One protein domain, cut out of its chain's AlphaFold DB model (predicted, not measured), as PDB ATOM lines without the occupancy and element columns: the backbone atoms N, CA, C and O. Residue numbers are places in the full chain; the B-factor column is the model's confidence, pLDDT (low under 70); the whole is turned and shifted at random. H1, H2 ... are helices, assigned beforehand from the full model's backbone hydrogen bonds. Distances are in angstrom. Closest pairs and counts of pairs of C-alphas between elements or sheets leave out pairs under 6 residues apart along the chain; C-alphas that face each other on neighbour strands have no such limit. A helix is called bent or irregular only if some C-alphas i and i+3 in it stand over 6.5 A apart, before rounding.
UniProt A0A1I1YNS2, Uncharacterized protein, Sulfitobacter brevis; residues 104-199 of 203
ATOM      1  N   LEU A 104      53.542  38.829  -3.995       91.94
ATOM      2  CA  LEU A 104      52.829  37.552  -3.970       91.94
ATOM      3  C   LEU A 104      53.646  36.452  -3.299       91.94
ATOM      4  O   LEU A 104      53.077  35.639  -2.576       91.94
ATOM      5  N   ALA A 105      54.963  36.427  -3.510       90.25
ATOM      6  CA  ALA A 105      55.834  35.451  -2.866       90.25
ATOM      7  C   ALA A 105      55.907  35.687  -1.347       90.25
ATOM      8  O   ALA A 105      55.877  34.730  -0.572       90.25
ATOM      9  N   ASP A 106      55.948  36.950  -0.913       91.25
ATOM     10  CA  ASP A 106      55.939  37.305   0.510       91.25
ATOM     11  C   ASP A 106      54.589  36.989   1.179       91.25
ATOM     12  O   ASP A 106      54.556  36.458   2.293       91.25
ATOM     13  N   LEU A 107      53.471  37.273   0.504       94.69
ATOM     14  CA  LEU A 107      52.135  36.918   0.990       94.69
ATOM     15  C   LEU A 107      51.944  35.397   1.047       94.69
ATOM     16  O   LEU A 107      51.507  34.880   2.075       94.69
ATOM     17  N   ASP A 108      52.348  34.656   0.014       93.69
ATOM     18  CA  ASP A 108      52.254  33.191   0.009       93.69
ATOM     19  C   ASP A 108      53.105  32.540   1.108       93.69
ATOM     20  O   ASP A 108      52.666  31.577   1.747       93.69
ATOM     21  N   ALA A 109      54.287  33.092   1.401       92.06
ATOM     22  CA  ALA A 109      55.115  32.638   2.514       92.06
ATOM     23  C   ALA A 109      54.407  32.767   3.878       92.06
ATOM     24  O   ALA A 109      54.715  31.998   4.791       92.06
ATOM     25  N   ARG A 110      53.440  33.687   4.014       94.81
ATOM     26  CA  ARG A 110      52.568  33.819   5.195       94.81
ATOM     27  C   ARG A 110      51.352  32.892   5.122       94.81
ATOM     28  O   ARG A 110      51.008  32.274   6.127       94.81
ATOM     29  N   CYS A 111      50.743  32.734   3.947       94.38
ATOM     30  CA  CYS A 111      49.588  31.851   3.752       94.38
ATOM     31  C   CYS A 111      49.931  30.372   3.983       94.38
ATOM     32  O   CYS A 111      49.140  29.636   4.568       94.38
ATOM     33  N   ARG A 112      51.107  29.907   3.539       91.19
ATOM     34  CA  ARG A 112      51.530  28.498   3.662       91.19
ATOM     35  C   ARG A 112      51.493  27.945   5.093       91.19
ATOM     36  O   ARG A 112      50.831  26.924   5.295       91.19
ATOM     37  N   PRO A 113      52.188  28.543   6.079       92.94
ATOM     38  CA  PRO A 113      52.142  28.051   7.453       92.94
ATOM     39  C   PRO A 113      50.739  28.170   8.055       92.94
ATOM     40  O   PRO A 113      50.327  27.258   8.767       92.94
ATOM     41  N   LEU A 114      49.985  29.220   7.716       94.25
ATOM     42  CA  LEU A 114      48.621  29.416   8.204       94.25
ATOM     43  C   LEU A 114      47.663  28.328   7.694       94.25
ATOM     44  O   LEU A 114      47.001  27.684   8.501       94.25
ATOM     45  N   ARG A 115      47.673  28.016   6.388       92.19
ATOM     46  CA  ARG A 115      46.910  26.884   5.821       92.19
ATOM     47  C   ARG A 115      47.283  25.560   6.467       92.19
ATOM     48  O   ARG A 115      46.415  24.736   6.734       92.19
ATOM     49  N   LYS A 116      48.579  25.333   6.701       91.75
ATOM     50  CA  LYS A 116      49.039  24.109   7.364       91.75
ATOM     51  C   LYS A 116      48.468  24.009   8.777       91.75
ATOM     52  O   LYS A 116      48.044  22.926   9.158       91.75
ATOM     53  N   LEU A 117      48.455  25.120   9.513       93.31
ATOM     54  CA  LEU A 117      47.912  25.181  10.863       93.31
ATOM     55  C   LEU A 117      46.398  24.928  10.862       93.31
ATOM     56  O   LEU A 117      45.960  24.023  11.565       93.31
ATOM     57  N   ILE A 118      45.641  25.618  10.000       93.06
ATOM     58  CA  ILE A 118      44.186  25.435   9.812       93.06
ATOM     59  C   ILE A 118      43.844  23.973   9.506       93.06
ATOM     60  O   ILE A 118      42.959  23.400  10.124       93.06
ATOM     61  N   ASN A 119      44.591  23.325   8.609       88.94
ATOM     62  CA  ASN A 119      44.345  21.923   8.251       88.94
ATOM     63  C   ASN A 119      44.731  20.915   9.349       88.94
ATOM     64  O   ASN A 119      44.483  19.720   9.189       88.94
ATOM     65  N   SER A 120      45.409  21.358  10.410       91.19
ATOM     66  CA  SER A 120      45.914  20.493  11.485       91.19
ATOM     67  C   SER A 120      45.256  20.729  12.841       91.19
ATOM     68  O   SER A 120      45.453  19.920  13.745       91.19
ATOM     69  N   VAL A 121      44.528  21.836  12.994       92.56
ATOM     70  CA  VAL A 121      43.884  22.221  14.249       92.56
ATOM     71  C   VAL A 121      42.503  21.569  14.361       92.56
ATOM     72  O   VAL A 121      41.883  21.224  13.356       92.56
ATOM     73  N   ASP A 122      42.043  21.346  15.591       91.62
ATOM     74  CA  ASP A 122      40.713  20.797  15.855       91.62
ATOM     75  C   ASP A 122      39.628  21.821  15.480       91.62
ATOM     76  O   ASP A 122      39.783  23.017  15.725       91.62
ATOM     77  N   ASN A 123      38.501  21.355  14.937       87.88
ATOM     78  CA  ASN A 123      37.361  22.204  14.572       87.88
ATOM     79  C   ASN A 123      36.704  22.915  15.773       87.88
ATOM     80  O   ASN A 123      35.868  23.794  15.581       87.88
ATOM     81  N   SER A 124      37.029  22.505  16.999       92.00
ATOM     82  CA  SER A 124      36.586  23.137  18.244       92.00
ATOM     83  C   SER A 124      37.554  24.194  18.784       92.00
ATOM     84  O   SER A 124      37.263  24.796  19.822       92.00
ATOM     85  N   ASP A 125      38.691  24.429  18.117       93.00
ATOM     86  CA  ASP A 125      39.641  25.458  18.532       93.00
ATOM     87  C   ASP A 125      39.015  26.855  18.375       93.00
ATOM     88  O   ASP A 125      38.566  27.213  17.282       93.00
ATOM     89  N   PRO A 126      38.978  27.666  19.447       90.75
ATOM     90  CA  PRO A 126      38.355  28.986  19.412       90.75
ATOM     91  C   PRO A 126      39.057  29.979  18.474       90.75
ATOM     92  O   PRO A 126      38.472  31.012  18.170       90.75
ATOM     93  N   LEU A 127      40.290  29.698  18.034       93.31
ATOM     94  CA  LEU A 127      41.057  30.542  17.113       93.31
ATOM     95  C   LEU A 127      40.924  30.111  15.647       93.31
ATOM     96  O   LEU A 127      41.487  30.773  14.772       93.31
ATOM     97  N   LEU A 128      40.220  29.012  15.354       93.38
ATOM     98  CA  LEU A 128      40.088  28.507  13.986       93.38
ATOM     99  C   LEU A 128      39.430  29.541  13.064       93.38
ATOM    100  O   LEU A 128      39.936  29.783  11.968       93.38
ATOM    101  N   ASP A 129      38.358  30.184  13.526       94.31
ATOM    102  CA  ASP A 129      37.652  31.207  12.752       94.31
ATOM    103  C   ASP A 129      38.558  32.415  12.463       94.31
ATOM    104  O   ASP A 129      38.675  32.826  11.308       94.31
ATOM    105  N   ASP A 130      39.292  32.907  13.469       95.56
ATOM    106  CA  ASP A 130      40.247  34.017  13.317       95.56
ATOM    107  C   ASP A 130      41.362  33.677  12.312       95.56
ATOM    108  O   ASP A 130      41.786  34.505  11.500       95.56
ATOM    109  N   MET A 131      41.856  32.437  12.345       95.75
ATOM    110  CA  MET A 131      42.885  31.963  11.422       95.75
ATOM    111  C   MET A 131      42.367  31.848   9.986       95.75
ATOM    112  O   MET A 131      43.087  32.205   9.050       95.75
ATOM    113  N   ILE A 132      41.139  31.355   9.802       94.56
ATOM    114  CA  ILE A 132      40.474  31.298   8.496       94.56
ATOM    115  C   ILE A 132      40.244  32.716   7.963       94.56
ATOM    116  O   ILE A 132      40.508  32.975   6.787       94.56
ATOM    117  N   GLU A 133      39.814  33.649   8.813       95.56
ATOM    118  CA  GLU A 133      39.617  35.046   8.429       95.56
ATOM    119  C   GLU A 133      40.935  35.705   7.995       95.56
ATOM    120  O   GLU A 133      40.993  36.313   6.922       95.56
ATOM    121  N   GLU A 134      42.022  35.529   8.754       96.38
ATOM    122  CA  GLU A 134      43.343  36.040   8.365       96.38
ATOM    123  C   GLU A 134      43.837  35.406   7.058       96.38
ATOM    124  O   GLU A 134      44.431  36.099   6.226       96.38
ATOM    125  N   LEU A 135      43.567  34.114   6.827       95.06
ATOM    126  CA  LEU A 135      43.908  33.460   5.565       95.06
ATOM    127  C   LEU A 135      43.150  34.099   4.398       95.06
ATOM    128  O   LEU A 135      43.784  34.508   3.425       95.06
ATOM    129  N   HIS A 136      41.829  34.252   4.507       94.50
ATOM    130  CA  HIS A 136      41.026  34.909   3.477       94.50
ATOM    131  C   HIS A 136      41.461  36.358   3.246       94.50
ATOM    132  O   HIS A 136      41.509  36.812   2.102       94.50
ATOM    133  N   ARG A 137      41.837  37.087   4.306       96.56
ATOM    134  CA  ARG A 137      42.375  38.445   4.192       96.56
ATOM    135  C   ARG A 137      43.664  38.453   3.372       96.56
ATOM    136  O   ARG A 137      43.812  39.285   2.480       96.56
ATOM    137  N   LEU A 138      44.597  37.540   3.649       95.75
ATOM    138  CA  LEU A 138      45.853  37.432   2.904       95.75
ATOM    139  C   LEU A 138      45.635  37.034   1.444       95.75
ATOM    140  O   LEU A 138      46.246  37.627   0.559       95.75
ATOM    141  N   GLU A 139      44.760  36.069   1.184       94.62
ATOM    142  CA  GLU A 139      44.413  35.626  -0.168       94.62
ATOM    143  C   GLU A 139      43.710  36.738  -0.964       94.62
ATOM    144  O   GLU A 139      44.028  36.962  -2.132       94.62
ATOM    145  N   GLY A 140      42.840  37.514  -0.312       93.88
ATOM    146  CA  GLY A 140      42.233  38.712  -0.887       93.88
ATOM    147  C   GLY A 140      43.256  39.797  -1.234       93.88
ATOM    148  O   GLY A 140      43.128  40.444  -2.273       93.88
ATOM    149  N   GLU A 141      44.299  39.982  -0.417       94.50
ATOM    150  CA  GLU A 141      45.421  40.864  -0.767       94.50
ATOM    151  C   GLU A 141      46.244  40.310  -1.938       94.50
ATOM    152  O   GLU A 141      46.621  41.072  -2.826       94.50
ATOM    153  N   MET A 142      46.479  38.994  -2.003       94.06
ATOM    154  CA  MET A 142      47.192  38.381  -3.133       94.06
ATOM    155  C   MET A 142      46.497  38.674  -4.468       94.06
ATOM    156  O   MET A 142      47.163  39.048  -5.428       94.06
ATOM    157  N   LEU A 143      45.166  38.593  -4.530       92.31
ATOM    158  CA  LEU A 143      44.404  38.846  -5.762       92.31
ATOM    159  C   LEU A 143      44.490  40.297  -6.273       92.31
ATOM    160  O   LEU A 143      44.131  40.561  -7.420       92.31
ATOM    161  N   LYS A 144      44.983  41.241  -5.462       90.56
ATOM    162  CA  LYS A 144      45.224  42.635  -5.876       90.56
ATOM    163  C   LYS A 144      46.577  42.828  -6.561       90.56
ATOM    164  O   LYS A 144      46.836  43.900  -7.108       90.56
ATOM    165  N   HIS A 145      47.455  41.826  -6.514       87.62
ATOM    166  CA  HIS A 145      48.811  41.916  -7.036       87.62
ATOM    167  C   HIS A 145      48.984  41.128  -8.335       87.62
ATOM    168  O   HIS A 145      48.478  40.022  -8.508       87.62
ATOM    169  N   VAL A 146      49.776  41.695  -9.244       85.44
ATOM    170  CA  VAL A 146      50.215  41.033 -10.477       85.44
ATOM    171  C   VAL A 146      51.605  40.433 -10.238       85.44
ATOM    172  O   VAL A 146      52.477  41.155  -9.738       85.44
ATOM    173  N   PRO A 147      51.857  39.169 -10.622       86.75
ATOM    174  CA  PRO A 147      53.160  38.540 -10.437       86.75
ATOM    175  C   PRO A 147      54.260  39.253 -11.221       86.75
ATOM    176  O   PRO A 147      54.063  39.684 -12.360       86.75
ATOM    177  N   THR A 148      55.423  39.390 -10.588       82.12
ATOM    178  CA  THR A 148      56.647  39.974 -11.164       82.12
ATOM    179  C   THR A 148      57.763  38.945 -11.309       82.12
ATOM    180  O   THR A 148      58.724  39.174 -12.042       82.12
ATOM    181  N   THR A 149      57.633  37.806 -10.632       83.75
ATOM    182  CA  THR A 149      58.617  36.721 -10.585       83.75
ATOM    183  C   THR A 149      57.971  35.369 -10.874       83.75
ATOM    184  O   THR A 149      56.743  35.226 -10.875       83.75
ATOM    185  N   ALA A 150      58.802  34.354 -11.115       85.94
ATOM    186  CA  ALA A 150      58.321  32.989 -11.279       85.94
ATOM    187  C   ALA A 150      57.685  32.463  -9.980       85.94
ATOM    188  O   ALA A 150      56.662  31.784 -10.026       85.94
ATOM    189  N   GLU A 151      58.245  32.836  -8.831       88.38
ATOM    190  CA  GLU A 151      57.750  32.507  -7.496       88.38
ATOM    191  C   GLU A 151      56.375  33.131  -7.236       88.38
ATOM    192  O   GLU A 151      55.461  32.439  -6.790       88.38
ATOM    193  N   GLY A 152      56.183  34.413  -7.562       90.12
ATOM    194  CA  GLY A 152      54.875  35.061  -7.434       90.12
ATOM    195  C   GLY A 152      53.834  34.492  -8.394       90.12
ATOM    196  O   GLY A 152      52.676  34.310  -8.016       90.12
ATOM    197  N   LEU A 153      54.237  34.125  -9.617       90.44
ATOM    198  CA  LEU A 153      53.357  33.412 -10.545       90.44
ATOM    199  C   LEU A 153      52.958  32.040  -9.981       90.44
ATOM    200  O   LEU A 153      51.791  31.657 -10.069       90.44
ATOM    201  N   ALA A 154      53.903  31.309  -9.385       91.50
ATOM    202  CA  ALA A 154      53.640  30.025  -8.743       91.50
ATOM    203  C   ALA A 154      52.692  30.175  -7.545       91.50
ATOM    204  O   ALA A 154      51.761  29.379  -7.405       91.50
ATOM    205  N   ALA A 155      52.883  31.217  -6.734       92.88
ATOM    206  CA  ALA A 155      52.009  31.573  -5.623       92.88
ATOM    207  C   ALA A 155      50.570  31.847  -6.089       92.88
ATOM    208  O   ALA A 155      49.632  31.234  -5.578       92.88
ATOM    209  N   LEU A 156      50.389  32.698  -7.103       94.12
ATOM    210  CA  LEU A 156      49.064  33.039  -7.629       94.12
ATOM    211  C   LEU A 156      48.380  31.844  -8.305       94.12
ATOM    212  O   LEU A 156      47.206  31.577  -8.063       94.12
ATOM    213  N   ALA A 157      49.114  31.071  -9.107       93.12
ATOM    214  CA  ALA A 157      48.568  29.868  -9.730       93.12
ATOM    215  C   ALA A 157      48.179  28.806  -8.686       93.12
ATOM    216  O   ALA A 157      47.208  28.069  -8.868       93.12
ATOM    217  N   ASN A 158      48.918  28.722  -7.574       92.19
ATOM    218  CA  ASN A 158      48.553  27.859  -6.460       92.19
ATOM    219  C   ASN A 158      47.296  28.354  -5.732       92.19
ATOM    220  O   ASN A 158      46.475  27.516  -5.368       92.19
ATOM    221  N   LEU A 159      47.141  29.669  -5.555       93.06
ATOM    222  CA  LEU A 159      45.937  30.266  -4.976       93.06
ATOM    223  C   LEU A 159      44.694  29.915  -5.802       93.06
ATOM    224  O   LEU A 159      43.784  29.295  -5.263       93.06
ATOM    225  N   HIS A 160      44.699  30.189  -7.112       91.62
ATOM    226  CA  HIS A 160      43.562  29.856  -7.986       91.62
ATOM    227  C   HIS A 160      43.223  28.365  -7.972       91.62
ATOM    228  O   HIS A 160      42.058  27.986  -7.943       91.62
ATOM    229  N   TRP A 161      44.232  27.489  -7.939       91.25
ATOM    230  CA  TRP A 161      43.976  26.058  -7.804       91.25
ATOM    231  C   TRP A 161      43.277  25.702  -6.485       91.25
ATOM    232  O   TRP A 161      42.463  24.787  -6.457       91.25
ATOM    233  N   GLN A 162      43.609  26.382  -5.389       87.44
ATOM    234  CA  GLN A 162      43.008  26.117  -4.083       87.44
ATOM    235  C   GLN A 162      41.590  26.677  -3.963       87.44
ATOM    236  O   GLN A 162      40.766  26.055  -3.301       87.44
ATOM    237  N   THR A 163      41.303  27.812  -4.602       86.94
ATOM    238  CA  THR A 163      40.001  28.486  -4.516       86.94
ATOM    239  C   THR A 163      39.004  27.998  -5.564       86.94
ATOM    240  O   THR A 163      37.816  27.896  -5.280       86.94
ATOM    241  N   GLU A 164      39.472  27.703  -6.778       87.88
ATOM    242  CA  GLU A 164      38.623  27.400  -7.938       87.88
ATOM    243  C   GLU A 164      38.823  25.978  -8.479       87.88
ATOM    244  O   GLU A 164      38.088  25.547  -9.370       87.88
ATOM    245  N   GLY A 165      39.823  25.247  -7.981       87.06
ATOM    246  CA  GLY A 165      40.100  23.882  -8.411       87.06
ATOM    247  C   GLY A 165      39.069  22.855  -7.920       87.06
ATOM    248  O   GLY A 165      38.114  23.182  -7.213       87.06
ATOM    249  N   PRO A 166      39.256  21.576  -8.288       88.06
ATOM    250  CA  PRO A 166      38.378  20.502  -7.842       88.06
ATOM    251  C   PRO A 166      38.391  20.363  -6.314       88.06
ATOM    252  O   PRO A 166      39.457  20.243  -5.712       88.06
ATOM    253  N   VAL A 167      37.205  20.289  -5.704       84.31
ATOM    254  CA  VAL A 167      37.040  20.039  -4.258       84.31
ATOM    255  C   VAL A 167      37.248  18.567  -3.878       84.31
ATOM    256  O   VAL A 167      37.512  18.248  -2.721       84.31
ATOM    257  N   SER A 168      37.139  17.656  -4.849       85.06
ATOM    258  CA  SER A 168      37.285  16.217  -4.635       85.06
ATOM    259  C   SER A 168      38.737  15.816  -4.373       85.06
ATOM    260  O   SER A 168      39.676  16.378  -4.941       85.06
ATOM    261  N   HIS A 169      38.935  14.775  -3.561       83.12
ATOM    262  CA  HIS A 169      40.269  14.260  -3.256       83.12
ATOM    263  C   HIS A 169      41.002  13.775  -4.511       83.12
ATOM    264  O   HIS A 169      40.471  12.971  -5.281       83.12
ATOM    265  N   MET A 170      42.246  14.223  -4.684       83.19
ATOM    266  CA  MET A 170      43.093  13.830  -5.810       83.19
ATOM    267  C   MET A 170      43.184  12.304  -5.936       83.19
ATOM    268  O   MET A 170      43.460  11.607  -4.962       83.19
ATOM    269  N   GLY A 171      42.944  11.789  -7.144       83.94
ATOM    270  CA  GLY A 171      42.953  10.352  -7.438       83.94
ATOM    271  C   GLY A 171      41.616   9.629  -7.227       83.94
ATOM    272  O   GLY A 171      41.473   8.514  -7.726       83.94
ATOM    273  N   SER A 172      40.629  10.252  -6.572       91.00
ATOM    274  CA  SER A 172      39.258   9.721  -6.510       91.00
ATOM    275  C   SER A 172      38.579   9.721  -7.885       91.00
ATOM    276  O   SER A 172      38.968  10.479  -8.777       91.00
ATOM    277  N   THR A 173      37.541   8.899  -8.056       92.88
ATOM    278  CA  THR A 173      36.733   8.868  -9.287       92.88
ATOM    279  C   THR A 173      36.152  10.247  -9.607       92.88
ATOM    280  O   THR A 173      36.303  10.725 -10.729       92.88
ATOM    281  N   ASP A 174      35.598  10.932  -8.604       89.88
ATOM    282  CA  ASP A 174      35.012  12.270  -8.752       89.88
ATOM    283  C   ASP A 174      36.062  13.313  -9.159       89.88
ATOM    284  O   ASP A 174      35.790  14.228  -9.940       89.88
ATOM    285  N   TRP A 175      37.297  13.167  -8.670       91.44
ATOM    286  CA  TRP A 175      38.409  14.008  -9.101       91.44
ATOM    287  C   TRP A 175      38.807  13.719 -10.550       91.44
ATOM    288  O   TRP A 175      39.000  14.652 -11.325       91.44
ATOM    289  N   GLN A 176      38.892  12.446 -10.949       91.12
ATOM    290  CA  GLN A 176      39.199  12.071 -12.334       91.12
ATOM    291  C   GLN A 176      38.135  12.589 -13.308       91.12
ATOM    292  O   GLN A 176      38.467  13.034 -14.408       91.12
ATOM    293  N   GLU A 177      36.867  12.564 -12.902       92.12
ATOM    294  CA  GLU A 177      35.769  13.138 -13.672       92.12
ATOM    295  C   GLU A 177      35.861  14.667 -13.733       92.12
ATOM    296  O   GLU A 177      35.779  15.236 -14.821       92.12
ATOM    297  N   SER A 178      36.157  15.327 -12.608       90.06
ATOM    298  CA  SER A 178      36.408  16.775 -12.564       90.06
ATOM    299  C   SER A 178      37.561  17.185 -13.485       90.06
ATOM    300  O   SER A 178      37.478  18.196 -14.178       90.06
ATOM    301  N   MET A 179      38.613  16.369 -13.579       92.00
ATOM    302  CA  MET A 179      39.757  16.601 -14.467       92.00
ATOM    303  C   MET A 179      39.451  16.396 -15.960       92.00
ATOM    304  O   MET A 179      40.331  16.605 -16.793       92.00
ATOM    305  N   ARG A 180      38.209  16.059 -16.333       91.69
ATOM    306  CA  ARG A 180      37.729  16.192 -17.720       91.69
ATOM    307  C   ARG A 180      37.368  17.635 -18.075       91.69
ATOM    308  O   ARG A 180      37.250  17.946 -19.258       91.69
ATOM    309  N   ASN A 181      37.202  18.517 -17.084       91.81
ATOM    310  CA  ASN A 181      36.964  19.936 -17.311       91.81
ATOM    311  C   ASN A 181      38.249  20.606 -17.842       91.81
ATOM    312  O   ASN A 181      39.257  20.650 -17.126       91.81
ATOM    313  N   PRO A 182      38.236  21.178 -19.062       92.44
ATOM    314  CA  PRO A 182      39.420  21.802 -19.645       92.44
ATOM    315  C   PRO A 182      39.948  22.984 -18.821       92.44
ATOM    316  O   PRO A 182      41.155  23.219 -18.822       92.44
ATOM    317  N   ALA A 183      39.092  23.691 -18.074       90.62
ATOM    318  CA  ALA A 183      39.527  24.776 -17.196       90.62
ATOM    319  C   ALA A 183      40.409  24.259 -16.048       90.62
ATOM    320  O   ALA A 183      41.455  24.836 -15.756       90.62
ATOM    321  N   TYR A 184      40.046  23.123 -15.447       92.06
ATOM    322  CA  TYR A 184      40.826  22.505 -14.370       92.06
ATOM    323  C   TYR A 184      42.148  21.939 -14.877       92.06
ATOM    324  O   TYR A 184      43.181  22.107 -14.229       92.06
ATOM    325  N   VAL A 185      42.151  21.358 -16.078       91.19
ATOM    326  CA  VAL A 185      43.390  20.939 -16.748       91.19
ATOM    327  C   VAL A 185      44.303  22.141 -17.009       91.19
ATOM    328  O   VAL A 185      45.498  22.078 -16.722       91.19
ATOM    329  N   ALA A 186      43.755  23.253 -17.509       90.19
ATOM    330  CA  ALA A 186      44.520  24.471 -17.760       90.19
ATOM    331  C   ALA A 186      45.116  25.056 -16.470       90.19
ATOM    332  O   ALA A 186      46.310  25.356 -16.437       90.19
ATOM    333  N   MET A 187      44.332  25.147 -15.390       91.50
ATOM    334  CA  MET A 187      44.818  25.617 -14.088       91.50
ATOM    335  C   MET A 187      45.899  24.704 -13.504       91.50
ATOM    336  O   MET A 187      46.917  25.196 -13.016       91.50
ATOM    337  N   LEU A 188      45.729  23.379 -13.593       90.94
ATOM    338  CA  LEU A 188      46.740  22.424 -13.135       90.94
ATOM    339  C   LEU A 188      48.055  22.588 -13.904       90.94
ATOM    340  O   LEU A 188      49.134  22.598 -13.305       90.94
ATOM    341  N   ASN A 189      47.969  22.743 -15.227       91.25
ATOM    342  CA  ASN A 189      49.131  22.962 -16.084       91.25
ATOM    343  C   ASN A 189      49.819  24.292 -15.768       91.25
ATOM    344  O   ASN A 189      51.044  24.319 -15.648       91.25
ATOM    345  N   LEU A 190      49.049  25.368 -15.574       89.81
ATOM    346  CA  LEU A 190      49.571  26.676 -15.186       89.81
ATOM    347  C   LEU A 190      50.320  26.591 -13.854       89.81
ATOM    348  O   LEU A 190      51.475  26.996 -13.772       89.81
ATOM    349  N   ARG A 191      49.697  25.993 -12.834       91.44
ATOM    350  CA  ARG A 191      50.302  25.783 -11.514       91.44
ATOM    351  C   ARG A 191      51.591  24.972 -11.600       91.44
ATOM    352  O   ARG A 191      52.605  25.363 -11.028       91.44
ATOM    353  N   THR A 192      51.567  23.859 -12.328       90.50
ATOM    354  CA  THR A 192      52.733  22.978 -12.475       90.50
ATOM    355  C   THR A 192      53.863  23.669 -13.238       90.50
ATOM    356  O   THR A 192      55.023  23.589 -12.835       90.50
ATOM    357  N   GLY A 193      53.537  24.377 -14.322       89.50
ATOM    358  CA  GLY A 193      54.497  25.145 -15.110       89.50
ATOM    359  C   GLY A 193      55.123  26.285 -14.311       89.50
ATOM    360  O   GLY A 193      56.343  26.421 -14.305       89.50
ATOM    361  N   ALA A 194      54.312  27.048 -13.577       90.00
ATOM    362  CA  ALA A 194      54.776  28.154 -12.746       90.00
ATOM    363  C   ALA A 194      55.735  27.685 -11.641       90.00
ATOM    364  O   ALA A 194      56.813  28.252 -11.483       90.00
ATOM    365  N   ARG A 195      55.411  26.586 -10.948       88.88
ATOM    366  CA  ARG A 195      56.308  25.975  -9.952       88.88
ATOM    367  C   ARG A 195      57.641  25.533 -10.548       88.88
ATOM    368  O   ARG A 195      58.690  25.799  -9.973       88.88
ATOM    369  N   ARG A 196      57.614  24.914 -11.734       89.94
ATOM    370  CA  ARG A 196      58.843  24.530 -12.449       89.94
ATOM    371  C   ARG A 196      59.697  25.743 -12.810       89.94
ATOM    372  O   ARG A 196      60.912  25.677 -12.666       89.94
ATOM    373  N   LEU A 197      59.075  26.838 -13.254       86.19
ATOM    374  CA  LEU A 197      59.778  28.096 -13.533       86.19
ATOM    375  C   LEU A 197      60.404  28.695 -12.267       86.19
ATOM    376  O   LEU A 197      61.503  29.231 -12.343       86.19
ATOM    377  N   ALA A 198      59.739  28.560 -11.117       86.00
ATOM    378  CA  ALA A 198      60.239  28.985  -9.809       86.00
ATOM    379  C   ALA A 198      61.327  28.056  -9.226       86.00
ATOM    380  O   ALA A 198      61.805  28.277  -8.118       86.00
ATOM    381  N   GLY A 199      61.713  26.989  -9.937       84.94
ATOM    382  CA  GLY A 199      62.691  26.012  -9.449       84.94
ATOM    383  C   GLY A 199      62.162  25.090  -8.345       84.94
ATOM    384  O   GLY A 199      62.943  24.371  -7.720       84.94
TER     385      GLY A 199
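AT A GLANCE: This is residues 104 to 199 of the 203 residues of an uncharacterized protein of Sulfitobacter brevis (UniProt A0A1I1YNS2). Two pairs of antiparallel helices form a V: the helical hairpin of H1 and H2 is one arm, and H3 with H5 beside it is the other. The arms meet near the beginning of H1, the end of H2 and the first half of H3, and they spread apart toward the link from H1 to H2, where residues 120 to 126 stick out, and toward the short H4 at the far end of the second arm. The printed part has 96 residues with five named helices, H1 to H5 in that order, and no named strand; its class is all helix. It is only just compact, close to loose, with a radius of gyration of the C-alphas of 14.6 A and spans of 39 by 36 by 22 A.

HOW THE PARTS SIT: H1, residues 104 to 118, touches H2, residues 128 to 142, at a shallow tilt of 18 degrees, opposite ways. Their closest C-alphas, those of Leu 104 and Met 142, are 5.8 A apart, and the two form a helical hairpin. H3, residues 150 to 164, touches H1 with residues 151 to 156 alone, and H1 touches H3 with residues 104 to 108 alone. The closest C-alphas there, those of Ala 105 and Gly 152, are 4.7 A apart, and the two helices run the same way at a steep tilt of 43 degrees. H2 and H3 are close but not clearly touching, with the C-alphas of Met 142 and Leu 156 the closest at 7.2 A. H4, residues 173 to 178, touches no helix. H5, residues 182 to 197, touches H3 at a shallow tilt of 27 degrees, opposite ways, the closest C-alphas being those of Ala 154 and Ala 194, 4.6 A apart. H5 is apart from H1 and from H2. H4 and H5 are about perpendicular at 89 degrees and close but not clearly touching, the closest C-alphas being those of Ser 178 and Tyr 184 at 7.5 A. Every O i to N i+4 pair is within hydrogen-bond range in H2, H3, H4 and H5; in H1 it is 9 of 11.

IN THESE COORDINATES: H1 begins at C-alpha 104, (52.829, 37.552, -3.970), and is 20.3 A long; it is neither bent nor irregular, but only just: C-alphas 110 and 113 are 6.2 A apart. H2 is 21.0 A long and H3, from C-alpha 150 at (58.321, 32.989, -11.279), 20.7 A. H4 measures 8.6 A. H5, the longest with 16 residues, measures 22.2 A and ends at C-alpha 197, (59.778, 28.096, -13.533).

THE WHOLE: The C-alphas farthest apart, those of Pro 126 and Pro 182, are 39.7 A apart. The printed part has no cut. The link from H4 to H5 is tight, the other three are short, and no link is long. The mean pLDDT of the printed part is 90.9, and no printed residue is under 70.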